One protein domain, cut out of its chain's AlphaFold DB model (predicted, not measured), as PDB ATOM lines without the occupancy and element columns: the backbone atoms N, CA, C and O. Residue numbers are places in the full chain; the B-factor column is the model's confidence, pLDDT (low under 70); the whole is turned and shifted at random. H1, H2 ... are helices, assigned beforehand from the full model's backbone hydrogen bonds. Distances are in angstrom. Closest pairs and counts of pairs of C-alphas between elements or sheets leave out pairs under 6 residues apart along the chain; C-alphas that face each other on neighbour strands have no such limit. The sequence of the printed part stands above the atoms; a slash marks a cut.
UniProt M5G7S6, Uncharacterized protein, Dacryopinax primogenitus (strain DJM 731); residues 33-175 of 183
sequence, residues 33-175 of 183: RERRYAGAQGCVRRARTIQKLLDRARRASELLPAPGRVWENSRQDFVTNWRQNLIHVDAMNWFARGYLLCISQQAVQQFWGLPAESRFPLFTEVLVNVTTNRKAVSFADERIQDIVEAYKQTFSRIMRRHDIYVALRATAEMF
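AT A GLANCE: This is residues 33 to 175 of the 183 residues of an uncharacterized protein of Dacryopinax primogenitus (strain DJM 731) (UniProt M5G7S6). Long helix H5 crosses H2 and H4, H1 and H2 form a hairpin, and short H3 packs on H5. Residues 33 to 41 and 164 to 175 stick out as arms. The printed part has 143 residues with five named helices, H1 to H5, no named strand, all helix; it is only just loose, close to compact (radius of gyration of the C-alphas 17.7 A), spanning 57 by 47 by 24 A.

IN THESE COORDINATES: H1, residues 33 to 63, runs 45.3 A from C-alpha 33 at (2.294, 13.863, -76.192). H5, residues 144 to 174, runs 45.2 A to C-alpha 174 at (-32.416, 36.599, -62.721). H2 is residues 74 to 102, 41.1 A; H3 106 to 113, 10.3 A; H4 116 to 134, 27.9 A.

HOW THE PARTS SIT: H5, the hub, touches H2 with residues 144 to 152 alone (closest C-alphas Val 148 and Ala 91, 5.2 A), at a steep tilt of 59 degrees. The hairpin of H1 and H2 has a shallow tilt of 20 degrees. Every O i to N i+4 pair is within hydrogen-bond range in H1, H3 and H5; H2 has 21 of 25, H4 13 of 15.

THE WHOLE: The printed part has no cut and no long link; 44 residues are under pLDDT 70, among them 60 to 81.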
ATOM      1  N   ARG A  33       1.192  13.203 -76.891       51.47
ATOM      2  CA  ARG A  33       2.294  13.863 -76.192       51.47
ATOM      3  C   ARG A  33       1.823  15.174 -75.565       51.47
ATOM      4  O   ARG A  33       1.972  15.333 -74.360       51.47
ATOM      5  N   GLU A  34       1.213  16.070 -76.331       47.50
ATOM      6  CA  GLU A  34       0.696  17.353 -75.835       47.50
ATOM      7  C   GLU A  34      -0.374  17.172 -74.751       47.50
ATOM      8  O   GLU A  34      -0.312  17.855 -73.730       47.50
ATOM      9  N   ARG A  35      -1.256  16.171 -74.877       51.00
ATOM     10  CA  ARG A  35      -2.211  15.799 -73.813       51.00
ATOM     11  C   ARG A  35      -1.515  15.361 -72.521       51.00
ATOM     12  O   ARG A  35      -1.877  15.808 -71.434       51.00
ATOM     13  N   ARG A  36      -0.466  14.538 -72.622       48.09
ATOM     14  CA  ARG A  36       0.351  14.127 -71.462       48.09
ATOM     15  C   ARG A  36       1.105  15.303 -70.838       48.09
ATOM     16  O   ARG A  36       1.196  15.374 -69.616       48.09
ATOM     17  N   TYR A  37       1.612  16.235 -71.646       50.22
ATOM     18  CA  TYR A  37       2.268  17.447 -71.150       50.22
ATOM     19  C   TYR A  37       1.280  18.402 -70.469       50.22
ATOM     20  O   TYR A  37       1.593  18.901 -69.390       50.22
ATOM     21  N   ALA A  38       0.085  18.609 -71.028       50.72
ATOM     22  CA  ALA A  38      -0.969  19.417 -70.414       50.72
ATOM     23  C   ALA A  38      -1.451  18.804 -69.087       50.72
ATOM     24  O   ALA A  38      -1.520  19.498 -68.071       50.72
ATOM     25  N   GLY A  39      -1.659  17.482 -69.049       55.50
ATOM     26  CA  GLY A  39      -1.957  16.752 -67.813       55.50
ATOM     27  C   GLY A  39      -0.850  16.899 -66.762       55.50
ATOM     28  O   GLY A  39      -1.127  17.199 -65.600       55.50
ATOM     29  N   ALA A  40       0.418  16.790 -67.170       53.59
ATOM     30  CA  ALA A  40       1.561  16.992 -66.280       53.59
ATOM     31  C   ALA A  40       1.651  18.438 -65.755       53.59
ATOM     32  O   ALA A  40       1.894  18.645 -64.564       53.59
ATOM     33  N   GLN A  41       1.404  19.447 -66.596       58.19
ATOM     34  CA  GLN A  41       1.383  20.852 -66.180       58.19
ATOM     35  C   GLN A  41       0.219  21.159 -65.229       58.19
ATOM     36  O   GLN A  41       0.419  21.850 -64.226       58.19
ATOM     37  N   GLY A  42      -0.969  20.601 -65.484       62.00
ATOM     38  CA  GLY A  42      -2.121  20.686 -64.588       62.00
ATOM     39  C   GLY A  42      -1.819  20.091 -63.211       62.00
ATOM     40  O   GLY A  42      -2.062  20.736 -62.188       62.00
ATOM     41  N   CYS A  43      -1.189  18.914 -63.170       63.97
ATOM     42  CA  CYS A  43      -0.742  18.276 -61.930       63.97
ATOM     43  C   CYS A  43       0.302  19.116 -61.177       63.97
ATOM     44  O   CYS A  43       0.184  19.288 -59.964       63.97
ATOM     45  N   VAL A  44       1.285  19.705 -61.869       65.31
ATOM     46  CA  VAL A  44       2.301  20.576 -61.245       65.31
ATOM     47  C   VAL A  44       1.677  21.850 -60.665       65.31
ATOM     48  O   VAL A  44       2.012  22.245 -59.543       65.31
ATOM     49  N   ARG A  45       0.740  22.493 -61.379       71.75
ATOM     50  CA  ARG A  45       0.022  23.678 -60.876       71.75
ATOM     51  C   ARG A  45      -0.828  23.328 -59.651       71.75
ATOM     52  O   ARG A  45      -0.712  24.006 -58.630       71.75
ATOM     53  N   ARG A  46      -1.603  22.235 -59.705       76.62
ATOM     54  CA  ARG A  46      -2.393  21.739 -58.561       76.62
ATOM     55  C   ARG A  46      -1.510  21.410 -57.362       76.62
ATOM     56  O   ARG A  46      -1.845  21.811 -56.254       76.62
ATOM     57  N   ALA A  47      -0.356  20.775 -57.570       70.94
ATOM     58  CA  ALA A  47       0.591  20.464 -56.501       70.94
ATOM     59  C   ALA A  47       1.116  21.729 -55.796       70.94
ATOM     60  O   ALA A  47       1.150  21.779 -54.566       70.94
ATOM     61  N   ARG A  48       1.451  22.788 -56.549       77.88
ATOM     62  CA  ARG A  48       1.840  24.088 -55.966       77.88
ATOM     63  C   ARG A  48       0.696  24.728 -55.180       77.88
ATOM     64  O   ARG A  48       0.927  25.275 -54.104       77.88
ATOM     65  N   THR A  49      -0.534  24.659 -55.688       79.19
ATOM     66  CA  THR A  49      -1.706  25.177 -54.970       79.19
ATOM     67  C   THR A  49      -1.991  24.375 -53.703       79.19
ATOM     68  O   THR A  49      -2.208  24.981 -52.661       79.19
ATOM     69  N   ILE A  50      -1.913  23.042 -53.748       79.38
ATOM     70  CA  ILE A  50      -2.033  22.169 -52.570       79.38
ATOM     71  C   ILE A  50      -0.996  22.541 -51.518       79.38
ATOM     72  O   ILE A  50      -1.348  22.659 -50.350       79.38
ATOM     73  N   GLN A  51       0.256  22.784 -51.913       80.75
ATOM     74  CA  GLN A  51       1.285  23.210 -50.968       80.75
ATOM     75  C   GLN A  51       0.893  24.517 -50.264       80.75
ATOM     76  O   GLN A  51       0.918  24.582 -49.039       80.75
ATOM     77  N   LYS A  52       0.418  25.519 -51.016       81.12
ATOM     78  CA  LYS A  52      -0.069  26.787 -50.443       81.12
ATOM     79  C   LYS A  52      -1.277  26.598 -49.516       81.12
ATOM     80  O   LYS A  52      -1.354  27.259 -48.483       81.12
ATOM     81  N   LEU A  53      -2.217  25.720 -49.882       79.38
ATOM     82  CA  LEU A  53      -3.377  25.385 -49.050       79.38
ATOM     83  C   LEU A  53      -2.929  24.740 -47.737       79.38
ATOM     84  O   LEU A  53      -3.364  25.173 -46.674       79.38
ATOM     85  N   LEU A  54      -2.018  23.767 -47.807       81.19
ATOM     86  CA  LEU A  54      -1.466  23.073 -46.645       81.19
ATOM     87  C   LEU A  54      -0.699  24.018 -45.720       81.19
ATOM     88  O   LEU A  54      -0.920  23.983 -44.515       81.19
ATOM     89  N   ASP A  55       0.158  24.886 -46.258       79.88
ATOM     90  CA  ASP A  55       0.952  25.815 -45.444       79.88
ATOM     91  C   ASP A  55       0.063  26.795 -44.672       79.88
ATOM     92  O   ASP A  55       0.297  27.072 -43.495       79.88
ATOM     93  N   ARG A  56      -1.002  27.291 -45.310       72.56
ATOM     94  CA  ARG A  56      -1.971  28.174 -44.653       72.56
ATOM     95  C   ARG A  56      -2.870  27.428 -43.669       72.56
ATOM     96  O   ARG A  56      -3.141  27.946 -42.591       72.56
ATOM     97  N   ALA A  57      -3.302  26.219 -44.013       68.56
ATOM     98  CA  ALA A  57      -4.127  25.379 -43.152       68.56
ATOM     99  C   ALA A  57      -3.382  24.929 -41.889       68.56
ATOM    100  O   ALA A  57      -3.979  24.902 -40.821       68.56
ATOM    101  N   ARG A  58      -2.072  24.653 -41.973       73.12
ATOM    102  CA  ARG A  58      -1.225  24.380 -40.799       73.12
ATOM    103  C   ARG A  58      -1.229  25.557 -39.827       73.12
ATOM    104  O   ARG A  58      -1.548  25.367 -38.660       73.12
ATOM    105  N   ARG A  59      -1.009  26.779 -40.328       75.19
ATOM    106  CA  ARG A  59      -1.100  28.003 -39.511       75.19
ATOM    107  C   ARG A  59      -2.493  28.204 -38.919       75.19
ATOM    108  O   ARG A  59      -2.620  28.582 -37.766       75.19
ATOM    109  N   ALA A  60      -3.546  27.945 -39.694       64.25
ATOM    110  CA  ALA A  60      -4.914  28.031 -39.188       64.25
ATOM    111  C   ALA A  60      -5.180  26.980 -38.099       64.25
ATOM    112  O   ALA A  60      -5.808  27.295 -37.097       64.25
ATOM    113  N   SER A  61      -4.662  25.758 -38.255       63.53
ATOM    114  CA  SER A  61      -4.787  24.681 -37.270       63.53
ATOM    115  C   SER A  61      -4.089  25.007 -35.953       63.53
ATOM    116  O   SER A  61      -4.603  24.630 -34.907       63.53
ATOM    117  N   GLU A  62      -2.957  25.715 -35.985       65.19
ATOM    118  CA  GLU A  62      -2.275  26.210 -34.778       65.19
ATOM    119  C   GLU A  62      -3.129  27.224 -33.999       65.19
ATOM    120  O   GLU A  62      -2.991  27.347 -32.785       65.19
ATOM    121  N   LEU A  63      -4.027  27.931 -34.693       63.00
ATOM    122  CA  LEU A  63      -4.951  28.905 -34.111       63.00
ATOM    123  C   LEU A  63      -6.283  28.282 -33.669       63.00
ATOM    124  O   LEU A  63      -7.071  28.947 -32.995       63.00
ATOM    125  N   LEU A  64      -6.567  27.032 -34.052       57.50
ATOM    126  CA  LEU A  64      -7.803  26.368 -33.655       57.50
ATOM    127  C   LEU A  64      -7.720  25.922 -32.190       57.50
ATOM    128  O   LEU A  64      -6.703  25.375 -31.764       57.50
ATOM    129  N   PRO A  65      -8.799  26.107 -31.406       54.94
ATOM    130  CA  PRO A  65      -8.807  25.682 -30.017       54.94
ATOM    131  C   PRO A  65      -8.609  24.168 -29.949       54.94
ATOM    132  O   PRO A  65      -9.330  23.425 -30.628       54.94
ATOM    133  N   ALA A  66      -7.662  23.729 -29.115       55.28
ATOM    134  CA  ALA A  66      -7.392  22.316 -28.876       55.28
ATOM    135  C   ALA A  66      -8.689  21.564 -28.502       55.28
ATOM    136  O   ALA A  66      -9.603  22.161 -27.914       55.28
ATOM    137  N   PRO A  67      -8.831  20.278 -28.871       52.94
ATOM    138  CA  PRO A  67      -9.963  19.475 -28.425       52.94
ATOM    139  C   PRO A  67     -10.021  19.466 -26.889       52.94
ATOM    140  O   PRO A  67      -9.047  19.128 -26.220       52.94
ATOM    141  N   GLY A  68     -11.152  19.893 -26.324       49.72
ATOM    142  CA  GLY A  68     -11.343  19.944 -24.876       49.72
ATOM    143  C   GLY A  68     -11.673  18.559 -24.327       49.72
ATOM    144  O   GLY A  68     -12.667  17.965 -24.738       49.72
ATOM    145  N   ARG A  69     -10.870  18.050 -23.388       52.62
ATOM    146  CA  ARG A  69     -11.271  16.955 -22.486       52.62
ATOM    147  C   ARG A  69     -11.727  17.518 -21.137       52.62
ATOM    148  O   ARG A  69     -11.409  18.658 -20.819       52.62
ATOM    149  N   VAL A  70     -12.456  16.712 -20.364       47.59
ATOM    150  CA  VAL A  70     -12.735  16.915 -18.928       47.59
ATOM    151  C   VAL A  70     -11.513  16.392 -18.147       47.59
ATOM    152  O   VAL A  70     -10.998  15.328 -18.482       47.59
ATOM    153  N   TRP A  71     -10.968  17.198 -17.228       49.75
ATOM    154  CA  TRP A  71      -9.549  17.200 -16.813       49.75
ATOM    155  C   TRP A  71      -9.224  16.373 -15.568       49.75
ATOM    156  O   TRP A  71      -9.848  16.601 -14.539       49.75
ATOM    157  N   GLU A  72      -8.134  15.584 -15.612       47.25
ATOM    158  CA  GLU A  72      -7.429  15.133 -14.392       47.25
ATOM    159  C   GLU A  72      -5.874  15.134 -14.466       47.25
ATOM    160  O   GLU A  72      -5.264  15.157 -13.403       47.25
ATOM    161  N   ASN A  73      -5.176  15.189 -15.626       51.50
ATOM    162  CA  ASN A  73      -3.692  15.063 -15.658       51.50
ATOM    163  C   ASN A  73      -2.940  15.857 -16.765       51.50
ATOM    164  O   ASN A  73      -2.502  15.318 -17.784       51.50
ATOM    165  N   SER A  74      -2.611  17.119 -16.474       48.84
ATOM    166  CA  SER A  74      -2.062  18.131 -17.404       48.84
ATOM    167  C   SER A  74      -0.752  17.813 -18.160       48.84
ATOM    168  O   SER A  74      -0.479  18.435 -19.188       48.84
ATOM    169  N   ARG A  75       0.092  16.871 -17.706       48.44
ATOM    170  CA  ARG A  75       1.367  16.520 -18.386       48.44
ATOM    171  C   ARG A  75       1.243  15.401 -19.423       48.44
ATOM    172  O   ARG A  75       1.935  15.448 -20.440       48.44
ATOM    173  N   GLN A  76       0.373  14.417 -19.195       54.44
ATOM    174  CA  GLN A  76       0.039  13.410 -20.214       54.44
ATOM    175  C   GLN A  76      -0.769  14.043 -21.359       54.44
ATOM    176  O   GLN A  76      -0.678  13.601 -22.506       54.44
ATOM    177  N   ASP A  77      -1.463  15.141 -21.064       60.91
ATOM    178  CA  ASP A  77      -2.290  15.884 -22.008       60.91
ATOM    179  C   ASP A  77      -1.476  16.591 -23.097       60.91
ATOM    180  O   ASP A  77      -1.850  16.528 -24.264       60.91
ATOM    181  N   PHE A  78      -0.322  17.196 -22.781       61.50
ATOM    182  CA  PHE A  78       0.495  17.865 -23.807       61.50
ATOM    183  C   PHE A  78       0.994  16.885 -24.877       61.50
ATOM    184  O   PHE A  78       0.852  17.138 -26.072       61.50
ATOM    185  N   VAL A  79       1.552  15.746 -24.458       65.56
ATOM    186  CA  VAL A  79       2.093  14.735 -25.383       65.56
ATOM    187  C   VAL A  79       0.975  14.096 -26.208       65.56
ATOM    188  O   VAL A  79       1.152  13.848 -27.401       65.56
ATOM    189  N   THR A  80      -0.185  13.861 -25.593       65.38
ATOM    190  CA  THR A  80      -1.350  13.277 -26.268       65.38
ATOM    191  C   THR A  80      -1.950  14.253 -27.284       65.38
ATOM    192  O   THR A  80      -2.142  13.875 -28.439       65.38
ATOM    193  N   ASN A  81      -2.123  15.527 -26.917       65.50
ATOM    194  CA  ASN A  81      -2.605  16.583 -27.816       65.50
ATOM    195  C   ASN A  81      -1.624  16.855 -28.965       65.50
ATOM    196  O   ASN A  81      -2.030  17.046 -30.109       65.50
ATOM    197  N   TRP A  82      -0.316  16.824 -28.693       70.00
ATOM    198  CA  TRP A  82       0.706  16.941 -29.731       70.00
ATOM    199  C   TRP A  82       0.618  15.793 -30.743       70.00
ATOM    200  O   TRP A  82       0.579  16.032 -31.949       70.00
ATOM    201  N   ARG A  83       0.523  14.544 -30.264       71.50
ATOM    202  CA  ARG A  83       0.348  13.368 -31.133       71.50
ATOM    203  C   ARG A  83      -0.933  13.453 -31.967       71.50
ATOM    204  O   ARG A  83      -0.894  13.123 -33.147       71.50
ATOM    205  N   GLN A  84      -2.034  13.938 -31.400       70.62
ATOM    206  CA  GLN A  84      -3.295  14.133 -32.128       70.62
ATOM    207  C   GLN A  84      -3.171  15.174 -33.236       70.62
ATOM    208  O   GLN A  84      -3.591  14.928 -34.365       70.62
ATOM    209  N   ASN A  85      -2.539  16.310 -32.938       73.44
ATOM    210  CA  ASN A  85      -2.279  17.333 -33.944       73.44
ATOM    211  C   ASN A  85      -1.444  16.771 -35.102       73.44
ATOM    212  O   ASN A  85      -1.742  17.062 -36.256       73.44
ATOM    213  N   LEU A  86      -0.457  15.913 -34.818       77.12
ATOM    214  CA  LEU A  86       0.329  15.244 -35.859       77.12
ATOM    215  C   LEU A  86      -0.517  14.298 -36.721       77.12
ATOM    216  O   LEU A  86      -0.494  14.423 -37.941       77.12
ATOM    217  N   ILE A  87      -1.320  13.416 -36.115       78.44
ATOM    218  CA  ILE A  87      -2.209  12.485 -36.842       78.44
ATOM    219  C   ILE A  87      -3.195  13.259 -37.730       78.44
ATOM    220  O   ILE A  87      -3.434  12.892 -38.882       78.44
ATOM    221  N   HIS A  88      -3.748  14.360 -37.219       79.12
ATOM    222  CA  HIS A  88      -4.676  15.208 -37.958       79.12
ATOM    223  C   HIS A  88      -3.998  15.937 -39.127       79.12
ATOM    224  O   HIS A  88      -4.551  16.002 -40.228       79.12
ATOM    225  N   VAL A  89      -2.779  16.446 -38.918       81.31
ATOM    226  CA  VAL A  89      -1.956  17.048 -39.975       81.31
ATOM    227  C   VAL A  89      -1.598  16.009 -41.037       81.31
ATOM    228  O   VAL A  89      -1.693  16.305 -42.229       81.31
ATOM    229  N   ASP A  90      -1.244  14.786 -40.652       84.06
ATOM    230  CA  ASP A  90      -0.950  13.701 -41.590       84.06
ATOM    231  C   ASP A  90      -2.182  13.331 -42.420       84.06
ATOM    232  O   ASP A  90      -2.105  13.293 -43.650       84.06
ATOM    233  N   ALA A  91      -3.346  13.182 -41.785       85.31
ATOM    234  CA  ALA A  91      -4.608  12.953 -42.482       85.31
ATOM    235  C   ALA A  91      -4.961  14.093 -43.455       85.31
ATOM    236  O   ALA A  91      -5.362  13.839 -44.593       85.31
ATOM    237  N   MET A  92      -4.752  15.350 -43.055       86.88
ATOM    238  CA  MET A  92      -4.940  16.511 -43.928       86.88
ATOM    239  C   MET A  92      -4.001  16.461 -45.143       86.88
ATOM    240  O   MET A  92      -4.427  16.745 -46.265       86.88
ATOM    241  N   ASN A  93      -2.734  16.076 -44.950       86.19
ATOM    242  CA  ASN A  93      -1.791  15.898 -46.055       86.19
ATOM    243  C   ASN A  93      -2.246  14.776 -47.001       86.19
ATOM    244  O   ASN A  93      -2.180  14.957 -48.217       86.19
ATOM    245  N   TRP A  94      -2.733  13.648 -46.474       84.75
ATOM    246  CA  TRP A  94      -3.238  12.525 -47.274       84.75
ATOM    247  C   TRP A  94      -4.479  12.915 -48.079       84.75
ATOM    248  O   TRP A  94      -4.574  12.605 -49.266       84.75
ATOM    249  N   PHE A  95      -5.399  13.664 -47.476       89.56
ATOM    250  CA  PHE A  95      -6.538  14.236 -48.182       89.56
ATOM    251  C   PHE A  95      -6.088  15.207 -49.288       89.56
ATOM    252  O   PHE A  95      -6.466  15.051 -50.447       89.56
ATOM    253  N   ALA A  96      -5.235  16.184 -48.983       84.94
ATOM    254  CA  ALA A  96      -4.871  17.206 -49.959       84.94
ATOM    255  C   ALA A  96      -3.994  16.663 -51.102       84.94
ATOM    256  O   ALA A  96      -4.229  16.971 -52.266       84.94
ATOM    257  N   ARG A  97      -2.980  15.847 -50.794       81.06
ATOM    258  CA  ARG A  97      -2.038  15.320 -51.794       81.06
ATOM    259  C   ARG A  97      -2.508  14.028 -52.449       81.06
ATOM    260  O   ARG A  97      -2.125  13.777 -53.581       81.06
ATOM    261  N   GLY A  98      -3.295  13.209 -51.756       78.88
ATOM    262  CA  GLY A  98      -3.842  11.973 -52.309       78.88
ATOM    263  C   GLY A  98      -5.174  12.222 -53.000       78.88
ATOM    264  O   GLY A  98      -5.304  12.022 -54.204       78.88
ATOM    265  N   TYR A  99      -6.162  12.705 -52.247       82.25
ATOM    266  CA  TYR A  99      -7.521  12.860 -52.758       82.25
ATOM    267  C   TYR A  99      -7.662  14.057 -53.711       82.25
ATOM    268  O   TYR A  99      -8.070  13.876 -54.853       82.25
ATOM    269  N   LEU A 100      -7.272  15.274 -53.313       82.75
ATOM    270  CA  LEU A 100      -7.479  16.450 -54.177       82.75
ATOM    271  C   LEU A 100      -6.563  16.489 -55.410       82.75
ATOM    272  O   LEU A 100      -6.933  17.097 -56.414       82.75
ATOM    273  N   LEU A 101      -5.372  15.886 -55.350       74.00
ATOM    274  CA  LEU A 101      -4.434  15.895 -56.478       74.00
ATOM    275  C   LEU A 101      -4.777  14.836 -57.531       74.00
ATOM    276  O   LEU A 101      -4.714  15.130 -58.723       74.00
ATOM    277  N   CYS A 102      -5.100  13.618 -57.088       67.69
ATOM    278  CA  CYS A 102      -5.074  12.431 -57.945       67.69
ATOM    279  C   CYS A 102      -6.461  11.890 -58.307       67.69
ATOM    280  O   CYS A 102      -6.551  10.982 -59.130       67.69
ATOM    281  N   ILE A 103      -7.538  12.402 -57.704       73.25
ATOM    282  CA  ILE A 103      -8.888  11.869 -57.909       73.25
ATOM    283  C   ILE A 103      -9.666  12.718 -58.918       73.25
ATOM    284  O   ILE A 103      -9.710  13.944 -58.830       73.25
ATOM    285  N   SER A 104     -10.326  12.048 -59.863       64.25
ATOM    286  CA  SER A 104     -11.137  12.641 -60.936       64.25
ATOM    287  C   SER A 104     -12.632  12.744 -60.598       64.25
ATOM    288  O   SER A 104     -13.473  12.773 -61.491       64.25
ATOM    289  N   GLN A 105     -12.994  12.802 -59.315       76.94
ATOM    290  CA  GLN A 105     -14.393  12.954 -58.909       76.94
ATOM    291  C   GLN A 105     -14.922  14.360 -59.218       76.94
ATOM    292  O   GLN A 105     -14.195  15.346 -59.095       76.94
ATOM    293  N   GLN A 106     -16.218  14.452 -59.531       79.44
ATOM    294  CA  GLN A 106     -16.898  15.697 -59.902       79.44
ATOM    295  C   GLN A 106     -16.654  16.833 -58.896       79.44
ATOM    296  O   GLN A 106     -16.245  17.916 -59.294       79.44
ATOM    297  N   ALA A 107     -16.796  16.575 -57.591       80.12
ATOM    298  CA  ALA A 107     -16.563  17.586 -56.554       80.12
ATOM    299  C   ALA A 107     -15.118  18.125 -56.548       80.12
ATOM    300  O   ALA A 107     -14.883  19.301 -56.274       80.12
ATOM    301  N   VAL A 108     -14.134  17.278 -56.873       83.88
ATOM    302  CA  VAL A 108     -12.719  17.674 -56.970       83.88
ATOM    303  C   VAL A 108     -12.485  18.498 -58.234       83.88
ATOM    304  O   VAL A 108     -11.809  19.524 -58.182       83.88
ATOM    305  N   GLN A 109     -13.077  18.096 -59.360       82.75
ATOM    306  CA  GLN A 109     -13.017  18.857 -60.608       82.75
ATOM    307  C   GLN A 109     -13.654  20.243 -60.449       82.75
ATOM    308  O   GLN A 109     -13.022  21.239 -60.793       82.75
ATOM    309  N   GLN A 110     -14.845  20.315 -59.849       84.00
ATOM    310  CA  GLN A 110     -15.534  21.566 -59.526       84.00
ATOM    311  C   GLN A 110     -14.662  22.469 -58.655       84.00
ATOM    312  O   GLN A 110     -14.432  23.621 -59.009       84.00
ATOM    313  N   PHE A 111     -14.104  21.937 -57.564       87.56
ATOM    314  CA  PHE A 111     -13.206  22.688 -56.688       87.56
ATOM    315  C   PHE A 111     -12.014  23.291 -57.444       87.56
ATOM    316  O   PHE A 111     -11.639  24.440 -57.206       87.56
ATOM    317  N   TRP A 112     -11.431  22.542 -58.384       85.50
ATOM    318  CA  TRP A 112     -10.346  23.044 -59.226       85.50
ATOM    319  C   TRP A 112     -10.801  24.032 -60.305       85.50
ATOM    320  O   TRP A 112      -9.977  24.833 -60.747       85.50
ATOM    321  N   GLY A 113     -12.077  24.011 -60.686       84.25
ATOM    322  CA  GLY A 113     -12.703  25.002 -61.561       84.25
ATOM    323  C   GLY A 113     -12.993  26.343 -60.876       84.25
ATOM    324  O   GLY A 113     -13.079  27.359 -61.557       84.25
ATOM    325  N   LEU A 114     -13.087  26.382 -59.541       84.31
ATOM    326  CA  LEU A 114     -13.371  27.618 -58.797       84.31
ATOM    327  C   LEU A 114     -12.239  28.654 -58.903       84.31
ATOM    328  O   LEU A 114     -11.073  28.262 -59.012       84.31
ATOM    329  N   PRO A 115     -12.519  29.961 -58.758       84.69
ATOM    330  CA  PRO A 115     -11.493  30.989 -58.596       84.69
ATOM    331  C   PRO A 115     -10.559  30.707 -57.410       84.69
ATOM    332  O   PRO A 115     -10.962  30.139 -56.390       84.69
ATOM    333  N   ALA A 116      -9.290  31.113 -57.513       77.00
ATOM    334  CA  ALA A 116      -8.279  30.827 -56.489       77.00
ATOM    335  C   ALA A 116      -8.650  31.384 -55.098       77.00
ATOM    336  O   ALA A 116      -8.361  30.750 -54.080       77.00
ATOM    337  N   GLU A 117      -9.321  32.534 -55.064       82.25
ATOM    338  CA  GLU A 117      -9.835  33.187 -53.854       82.25
ATOM    339  C   GLU A 117     -10.917  32.379 -53.128       82.25
ATOM    340  O   GLU A 117     -10.988  32.435 -51.904       82.25
ATOM    341  N   SER A 118     -11.698  31.566 -53.844       84.00
ATOM    342  CA  SER A 118     -12.764  30.737 -53.264       84.00
ATOM    343  C   SER A 118     -12.248  29.395 -52.736       84.00
ATOM    344  O   SER A 118     -12.813  28.831 -51.799       84.00
ATOM    345  N   ARG A 119     -11.140  28.882 -53.289       85.75
ATOM    346  CA  ARG A 119     -10.590  27.561 -52.923       85.75
ATOM    347  C   ARG A 119     -10.091  27.510 -51.481       85.75
ATOM    348  O   ARG A 119     -10.315  26.522 -50.786       85.75
ATOM    349  N   PHE A 120      -9.398  28.554 -51.027       84.94
ATOM    350  CA  PHE A 120      -8.808  28.567 -49.686       84.94
ATOM    351  C   PHE A 120      -9.853  28.638 -48.555       84.94
ATOM    352  O   PHE A 120      -9.743  27.832 -47.626       84.94
ATOM    353  N   PRO A 121     -10.876  29.514 -48.618       85.88
ATOM    354  CA  PRO A 121     -11.969  29.518 -47.649       85.88
ATOM    355  C   PRO A 121     -12.678  28.167 -47.551       85.88
ATOM    356  O   PRO A 121     -12.828  27.648 -46.449       85.88
ATOM    357  N   LEU A 122     -13.017  27.547 -48.687       88.50
ATOM    358  CA  LEU A 122     -13.683  26.241 -48.699       88.50
ATOM    359  C   LEU A 122     -12.798  25.146 -48.095       88.50
ATOM    360  O   LEU A 122     -13.262  24.365 -47.268       88.50
ATOM    361  N   PHE A 123     -11.508  25.110 -48.445       86.81
ATOM    362  CA  PHE A 123     -10.562  24.153 -47.864       86.81
ATOM    363  C   PHE A 123     -10.405  24.342 -46.346       86.81
ATOM    364  O   PHE A 123     -10.370  23.370 -45.593       86.81
ATOM    365  N   THR A 124     -10.356  25.593 -45.884       84.38
ATOM    366  CA  THR A 124     -10.271  25.917 -44.454       84.38
ATOM    367  C   THR A 124     -11.552  25.535 -43.722       84.38
ATOM    368  O   THR A 124     -11.498  25.017 -42.612       84.38
ATOM    369  N   GLU A 125     -12.712  25.723 -44.343       88.69
ATOM    370  CA  GLU A 125     -13.982  25.310 -43.757       88.69
ATOM    371  C   GLU A 125     -14.070  23.785 -43.589       88.69
ATOM    372  O   GLU A 125     -14.567  23.306 -42.567       88.69
ATOM    373  N   VAL A 126     -13.537  23.006 -44.542       90.12
ATOM    374  CA  VAL A 126     -13.407  21.548 -44.381       90.12
ATOM    375  C   VAL A 126     -12.577  21.234 -43.138       90.12
ATOM    376  O   VAL A 126     -13.029  20.462 -42.295       90.12
ATOM    377  N   LEU A 127     -11.401  21.858 -43.007       85.00
ATOM    378  CA  LEU A 127     -10.514  21.675 -41.857       85.00
ATOM    379  C   LEU A 127     -11.239  21.966 -40.539       85.00
ATOM    380  O   LEU A 127     -11.268  21.115 -39.657       85.00
ATOM    381  N   VAL A 128     -11.856  23.141 -40.415       83.25
ATOM    382  CA  VAL A 128     -12.545  23.570 -39.188       83.25
ATOM    383  C   VAL A 128     -13.660  22.597 -38.811       83.25
ATOM    384  O   VAL A 128     -13.781  22.226 -37.642       83.25
ATOM    385  N   ASN A 129     -14.452  22.154 -39.788       86.12
ATOM    386  CA  ASN A 129     -15.560  21.236 -39.549       86.12
ATOM    387  C   ASN A 129     -15.081  19.842 -39.135       86.12
ATOM    388  O   ASN A 129     -15.654  19.260 -38.215       86.12
ATOM    389  N   VAL A 130     -14.026  19.313 -39.762       86.31
ATOM    390  CA  VAL A 130     -13.438  18.028 -39.353       86.31
ATOM    391  C   VAL A 130     -12.871  18.141 -37.942       86.31
ATOM    392  O   VAL A 130     -13.248  17.346 -37.083       86.31
ATOM    393  N   THR A 131     -12.059  19.166 -37.665       77.62
ATOM    394  CA  THR A 131     -11.484  19.386 -36.331       77.62
ATOM    395  C   THR A 131     -12.575  19.499 -35.271       77.62
ATOM    396  O   THR A 131     -12.464  18.879 -34.221       77.62
ATOM    397  N   THR A 132     -13.640  20.264 -35.534       76.50
ATOM    398  CA  THR A 132     -14.730  20.510 -34.574       76.50
ATOM    399  C   THR A 132     -15.560  19.260 -34.307       76.50
ATOM    400  O   THR A 132     -15.787  18.921 -33.147       76.50
ATOM    401  N   ASN A 133     -15.967  18.538 -35.353       76.75
ATOM    402  CA  ASN A 133     -16.803  17.344 -35.204       76.75
ATOM    403  C   ASN A 133     -16.060  16.198 -34.519       76.75
ATOM    404  O   ASN A 133     -16.668  15.381 -33.831       76.75
ATOM    405  N   ARG A 134     -14.738  16.140 -34.686       72.50
ATOM    406  CA  ARG A 134     -13.917  15.081 -34.099       72.50
ATOM    407  C   ARG A 134     -13.503  15.338 -32.654       72.50
ATOM    408  O   ARG A 134     -13.021  14.413 -32.013       72.50
ATOM    409  N   LYS A 135     -13.770  16.526 -32.091       63.91
ATOM    410  CA  LYS A 135     -13.497  16.815 -30.667       63.91
ATOM    411  C   LYS A 135     -14.211  15.864 -29.701       63.91
ATOM    412  O   LYS A 135     -13.770  15.732 -28.566       63.91
ATOM    413  N   ALA A 136     -15.296  15.222 -30.140       57.81
ATOM    414  CA  ALA A 136     -16.106  14.312 -29.332       57.81
ATOM    415  C   ALA A 136     -15.722  12.821 -29.467       57.81
ATOM    416  O   ALA A 136     -16.301  11.988 -28.774       57.81
ATOM    417  N   VAL A 137     -14.781  12.458 -30.349       61.72
ATOM    418  CA  VAL A 137     -14.412  11.053 -30.599       61.72
ATOM    419  C   VAL A 137     -13.312  10.606 -29.627       61.72
ATOM    420  O   VAL A 137     -12.349  11.330 -29.381       61.72
ATOM    421  N   SER A 138     -13.445   9.402 -29.057       57.38
ATOM    422  CA  SER A 138     -12.423   8.819 -28.178       57.38
ATOM    423  C   SER A 138     -11.129   8.526 -28.950       57.38
ATOM    424  O   SER A 138     -11.124   7.781 -29.925       57.38
ATOM    425  N   PHE A 139     -10.013   9.091 -28.483       60.81
ATOM    426  CA  PHE A 139      -8.716   9.061 -29.172       60.81
ATOM    427  C   PHE A 139      -8.020   7.694 -29.225       60.81
ATOM    428  O   PHE A 139      -7.100   7.527 -30.019       60.81
ATOM    429  N   ALA A 140      -8.403   6.730 -28.382       60.28
ATOM    430  CA  ALA A 140      -7.757   5.412 -28.357       60.28
ATOM    431  C   ALA A 140      -8.028   4.596 -29.635       60.28
ATOM    432  O   ALA A 140      -7.212   3.759 -30.013       60.28
ATOM    433  N   ASP A 141      -9.131   4.900 -30.321       65.00
ATOM    434  CA  ASP A 141      -9.604   4.157 -31.490       65.00
ATOM    435  C   ASP A 141      -9.393   4.926 -32.804       65.00
ATOM    436  O   ASP A 141      -9.822   4.486 -33.870       65.00
ATOM    437  N   GLU A 142      -8.736   6.090 -32.752       71.75
ATOM    438  CA  GLU A 142      -8.667   7.010 -33.882       71.75
ATOM    439  C   GLU A 142      -7.608   6.590 -34.912       71.75
ATOM    440  O   GLU A 142      -6.404   6.632 -34.649       71.75
ATOM    441  N   ARG A 143      -8.039   6.215 -36.123       82.25
ATOM    442  CA  ARG A 143      -7.135   5.881 -37.235       82.25
ATOM    443  C   ARG A 143      -7.061   7.024 -38.240       82.25
ATOM    444  O   ARG A 143      -8.073   7.647 -38.556       82.25
ATOM    445  N   ILE A 144      -5.876   7.246 -38.820       83.81
ATOM    446  CA  ILE A 144      -5.642   8.256 -39.876       83.81
ATOM    447  C   ILE A 144      -6.662   8.108 -41.011       83.81
ATOM    448  O   ILE A 144      -7.187   9.105 -41.505       83.81
ATOM    449  N   GLN A 145      -6.976   6.872 -41.404       85.44
ATOM    450  CA  GLN A 145      -7.928   6.562 -42.470       85.44
ATOM    451  C   GLN A 145      -9.328   7.110 -42.172       85.44
ATOM    452  O   GLN A 145      -9.954   7.682 -43.064       85.44
ATOM    453  N   ASP A 146      -9.783   7.017 -40.923       85.88
ATOM    454  CA  ASP A 146     -11.094   7.525 -40.511       85.88
ATOM    455  C   ASP A 146     -11.122   9.056 -40.555       85.88
ATOM    456  O   ASP A 146     -12.146   9.666 -40.862       85.88
ATOM    457  N   ILE A 147      -9.987   9.705 -40.267       86.56
ATOM    458  CA  ILE A 147      -9.842  11.160 -40.400       86.56
ATOM    459  C   ILE A 147      -9.868  11.574 -41.866       86.56
ATOM    460  O   ILE A 147     -10.602  12.492 -42.230       86.56
ATOM    461  N   VAL A 148      -9.130  10.872 -42.725       88.94
ATOM    462  CA  VAL A 148      -9.139  11.109 -44.174       88.94
ATOM    463  C   VAL A 148     -10.548  10.952 -44.748       88.94
ATOM    464  O   VAL A 148     -10.965  11.758 -45.579       88.94
ATOM    465  N   GLU A 149     -11.305   9.955 -44.300       90.25
ATOM    466  CA  GLU A 149     -12.680   9.759 -44.753       90.25
ATOM    467  C   GLU A 149     -13.606  10.891 -44.279       90.25
ATOM    468  O   GLU A 149     -14.375  11.434 -45.075       90.25
ATOM    469  N   ALA A 150     -13.444  11.359 -43.036       89.44
ATOM    470  CA  ALA A 150     -14.151  12.539 -42.539       89.44
ATOM    471  C   ALA A 150     -13.851  13.800 -43.377       89.44
ATOM    472  O   ALA A 150     -14.767  14.577 -43.668       89.44
ATOM    473  N   TYR A 151     -12.601  13.988 -43.822       91.44
ATOM    474  CA  TYR A 151     -12.229  15.062 -44.750       91.44
ATOM    475  C   TYR A 151     -12.973  14.959 -46.084       91.44
ATOM    476  O   TYR A 151     -13.552  15.949 -46.532       91.44
ATOM    477  N   LYS A 152     -13.016  13.776 -46.707       91.81
ATOM    478  CA  LYS A 152     -13.710  13.572 -47.992       91.81
ATOM    479  C   LYS A 152     -15.214  13.820 -47.892       91.81
ATOM    480  O   LYS A 152     -15.789  14.488 -48.757       91.81
ATOM    481  N   GLN A 153     -15.852  13.302 -46.842       91.38
ATOM    482  CA  GLN A 153     -17.287  13.480 -46.612       91.38
ATOM    483  C   GLN A 153     -17.624  14.954 -46.372       91.38
ATOM    484  O   GLN A 153     -18.531  15.506 -46.999       91.38
ATOM    485  N   THR A 154     -16.841  15.621 -45.519       92.38
ATOM    486  CA  THR A 154     -17.014  17.046 -45.216       92.38
ATOM    487  C   THR A 154     -16.797  17.908 -46.456       92.38
ATOM    488  O   THR A 154     -17.601  18.802 -46.720       92.38
ATOM    489  N   PHE A 155     -15.771  17.607 -47.253       93.25
ATOM    490  CA  PHE A 155     -15.510  18.263 -48.531       93.25
ATOM    491  C   PHE A 155     -16.682  18.121 -49.500       93.25
ATOM    492  O   PHE A 155     -17.179  19.122 -50.007       93.25
ATOM    493  N   SER A 156     -17.184  16.901 -49.697       90.19
ATOM    494  CA  SER A 156     -18.315  16.646 -50.595       90.19
ATOM    495  C   SER A 156     -19.564  17.421 -50.170       90.19
ATOM    496  O   SER A 156     -20.260  17.997 -51.005       90.19
ATOM    497  N   ARG A 157     -19.830  17.491 -48.861       91.81
ATOM    498  CA  ARG A 157     -20.943  18.268 -48.304       91.81
ATOM    499  C   ARG A 157     -20.776  19.772 -48.536       91.81
ATOM    500  O   ARG A 157     -21.735  20.428 -48.931       91.81
ATOM    501  N   ILE A 158     -19.580  20.311 -48.300       91.12
ATOM    502  CA  ILE A 158     -19.284  21.737 -48.501       91.12
ATOM    503  C   ILE A 158     -19.398  22.115 -49.978       91.12
ATOM    504  O   ILE A 158     -20.029  23.123 -50.287       91.12
ATOM    505  N   MET A 159     -18.866  21.291 -50.885       90.38
ATOM    506  CA  MET A 159     -18.974  21.524 -52.328       90.38
ATOM    507  C   MET A 159     -20.434  21.526 -52.795       90.38
ATOM    508  O   MET A 159     -20.847  22.461 -53.470       90.38
ATOM    509  N   ARG A 160     -21.261  20.572 -52.341       88.88
ATOM    510  CA  ARG A 160     -22.705  20.580 -52.642       88.88
ATOM    511  C   ARG A 160     -23.404  21.842 -52.142       88.88
ATOM    512  O   ARG A 160     -24.231  22.410 -52.845       88.88
ATOM    513  N   ARG A 161     -23.086  22.292 -50.925       88.75
ATOM    514  CA  ARG A 161     -23.664  23.526 -50.371       88.75
ATOM    515  C   ARG A 161     -23.227  24.755 -51.173       88.75
ATOM    516  O   ARG A 161     -24.023  25.671 -51.351       88.75
ATOM    517  N   HIS A 162     -21.983  24.777 -51.650       86.81
ATOM    518  CA  HIS A 162     -21.483  25.841 -52.515       86.81
ATOM    519  C   HIS A 162     -22.238  25.887 -53.850       86.81
ATOM    520  O   HIS A 162     -22.695  26.960 -54.229       86.81
ATOM    521  N   ASP A 163     -22.457  24.740 -54.498       83.81
ATOM    522  CA  ASP A 163     -23.233  24.655 -55.744       83.81
ATOM    523  C   ASP A 163     -24.660  25.197 -55.562       83.81
ATOM    524  O   ASP A 163     -25.134  25.995 -56.369       83.81
ATOM    525  N   ILE A 164     -25.322  24.829 -54.458       81.88
ATOM    526  CA  ILE A 164     -26.656  25.346 -54.117       81.88
ATOM    527  C   ILE A 164     -26.618  26.869 -53.946       81.88
ATOM    528  O   ILE A 164     -27.474  27.565 -54.483       81.88
ATOM    529  N   TYR A 165     -25.623  27.402 -53.232       81.19
ATOM    530  CA  TYR A 165     -25.491  28.846 -53.026       81.19
ATOM    531  C   TYR A 165     -25.281  29.605 -54.343       81.19
ATOM    532  O   TYR A 165     -25.895  30.649 -54.558       81.19
ATOM    533  N   VAL A 166     -24.447  29.073 -55.239       81.88
ATOM    534  CA  VAL A 166     -24.220  29.661 -56.567       81.88
ATOM    535  C   VAL A 166     -25.508  29.643 -57.393       81.88
ATOM    536  O   VAL A 166     -25.861  30.664 -57.980       81.88
ATOM    537  N   ALA A 167     -26.249  28.530 -57.389       79.25
ATOM    538  CA  ALA A 167     -27.523  28.420 -58.098       79.25
ATOM    539  C   ALA A 167     -28.584  29.393 -57.554       79.25
ATOM    540  O   ALA A 167     -29.258  30.073 -58.329       79.25
ATOM    541  N   LEU A 168     -28.701  29.511 -56.227       74.19
ATOM    542  CA  LEU A 168     -29.618  30.452 -55.579       74.19
ATOM    543  C   LEU A 168     -29.261  31.901 -55.909       74.19
ATOM    544  O   LEU A 168     -30.145  32.687 -56.234       74.19
ATOM    545  N   ARG A 169     -27.970  32.249 -55.886       79.88
ATOM    546  CA  ARG A 169     -27.508  33.590 -56.251       79.88
ATOM    547  C   ARG A 169     -27.822  33.923 -57.710       79.88
ATOM    548  O   ARG A 169     -28.371  34.985 -57.968       79.88
ATOM    549  N   ALA A 170     -27.530  33.014 -58.640       80.56
ATOM    550  CA  ALA A 170     -27.862  33.203 -60.051       80.56
ATOM    551  C   ALA A 170     -29.378  33.373 -60.259       80.56
ATOM    552  O   ALA A 170     -29.813  34.202 -61.051       80.56
ATOM    553  N   THR A 171     -30.191  32.627 -59.505       73.50
ATOM    554  CA  THR A 171     -31.656  32.749 -59.537       73.50
ATOM    555  C   THR A 171     -32.118  34.106 -59.000       73.50
ATOM    556  O   THR A 171     -32.958  34.747 -59.621       73.50
ATOM    557  N   ALA A 172     -31.540  34.588 -57.897       75.12
ATOM    558  CA  ALA A 172     -31.845  35.909 -57.347       75.12
ATOM    559  C   ALA A 172     -31.433  37.051 -58.296       75.12
ATOM    560  O   ALA A 172     -32.133  38.051 -58.397       75.12
ATOM    561  N   GLU A 173     -30.329  36.890 -59.034       78.12
ATOM    562  CA  GLU A 173     -29.892  37.851 -60.057       78.12
ATOM    563  C   GLU A 173     -30.821  37.855 -61.290       78.12
ATOM    564  O   GLU A 173     -31.025  38.903 -61.898       78.12
ATOM    565  N   MET A 174     -31.427  36.712 -61.637       74.62
ATOM    566  CA  MET A 174     -32.416  36.599 -62.721       74.62
ATOM    567  C   MET A 174     -33.815  37.103 -62.336       74.62
ATOM    568  O   MET A 174     -34.586  37.490 -63.214       74.62
ATOM    569  N   PHE A 175     -34.146  37.109 -61.044       74.44
ATOM    570  CA  PHE A 175     -35.457  37.504 -60.526       74.44
ATOM    571  C   PHE A 175     -35.308  38.452 -59.322       74.44
ATOM    572  O   PHE A 175     -35.558  38.041 -58.185       74.44
TER     573      PHE A 175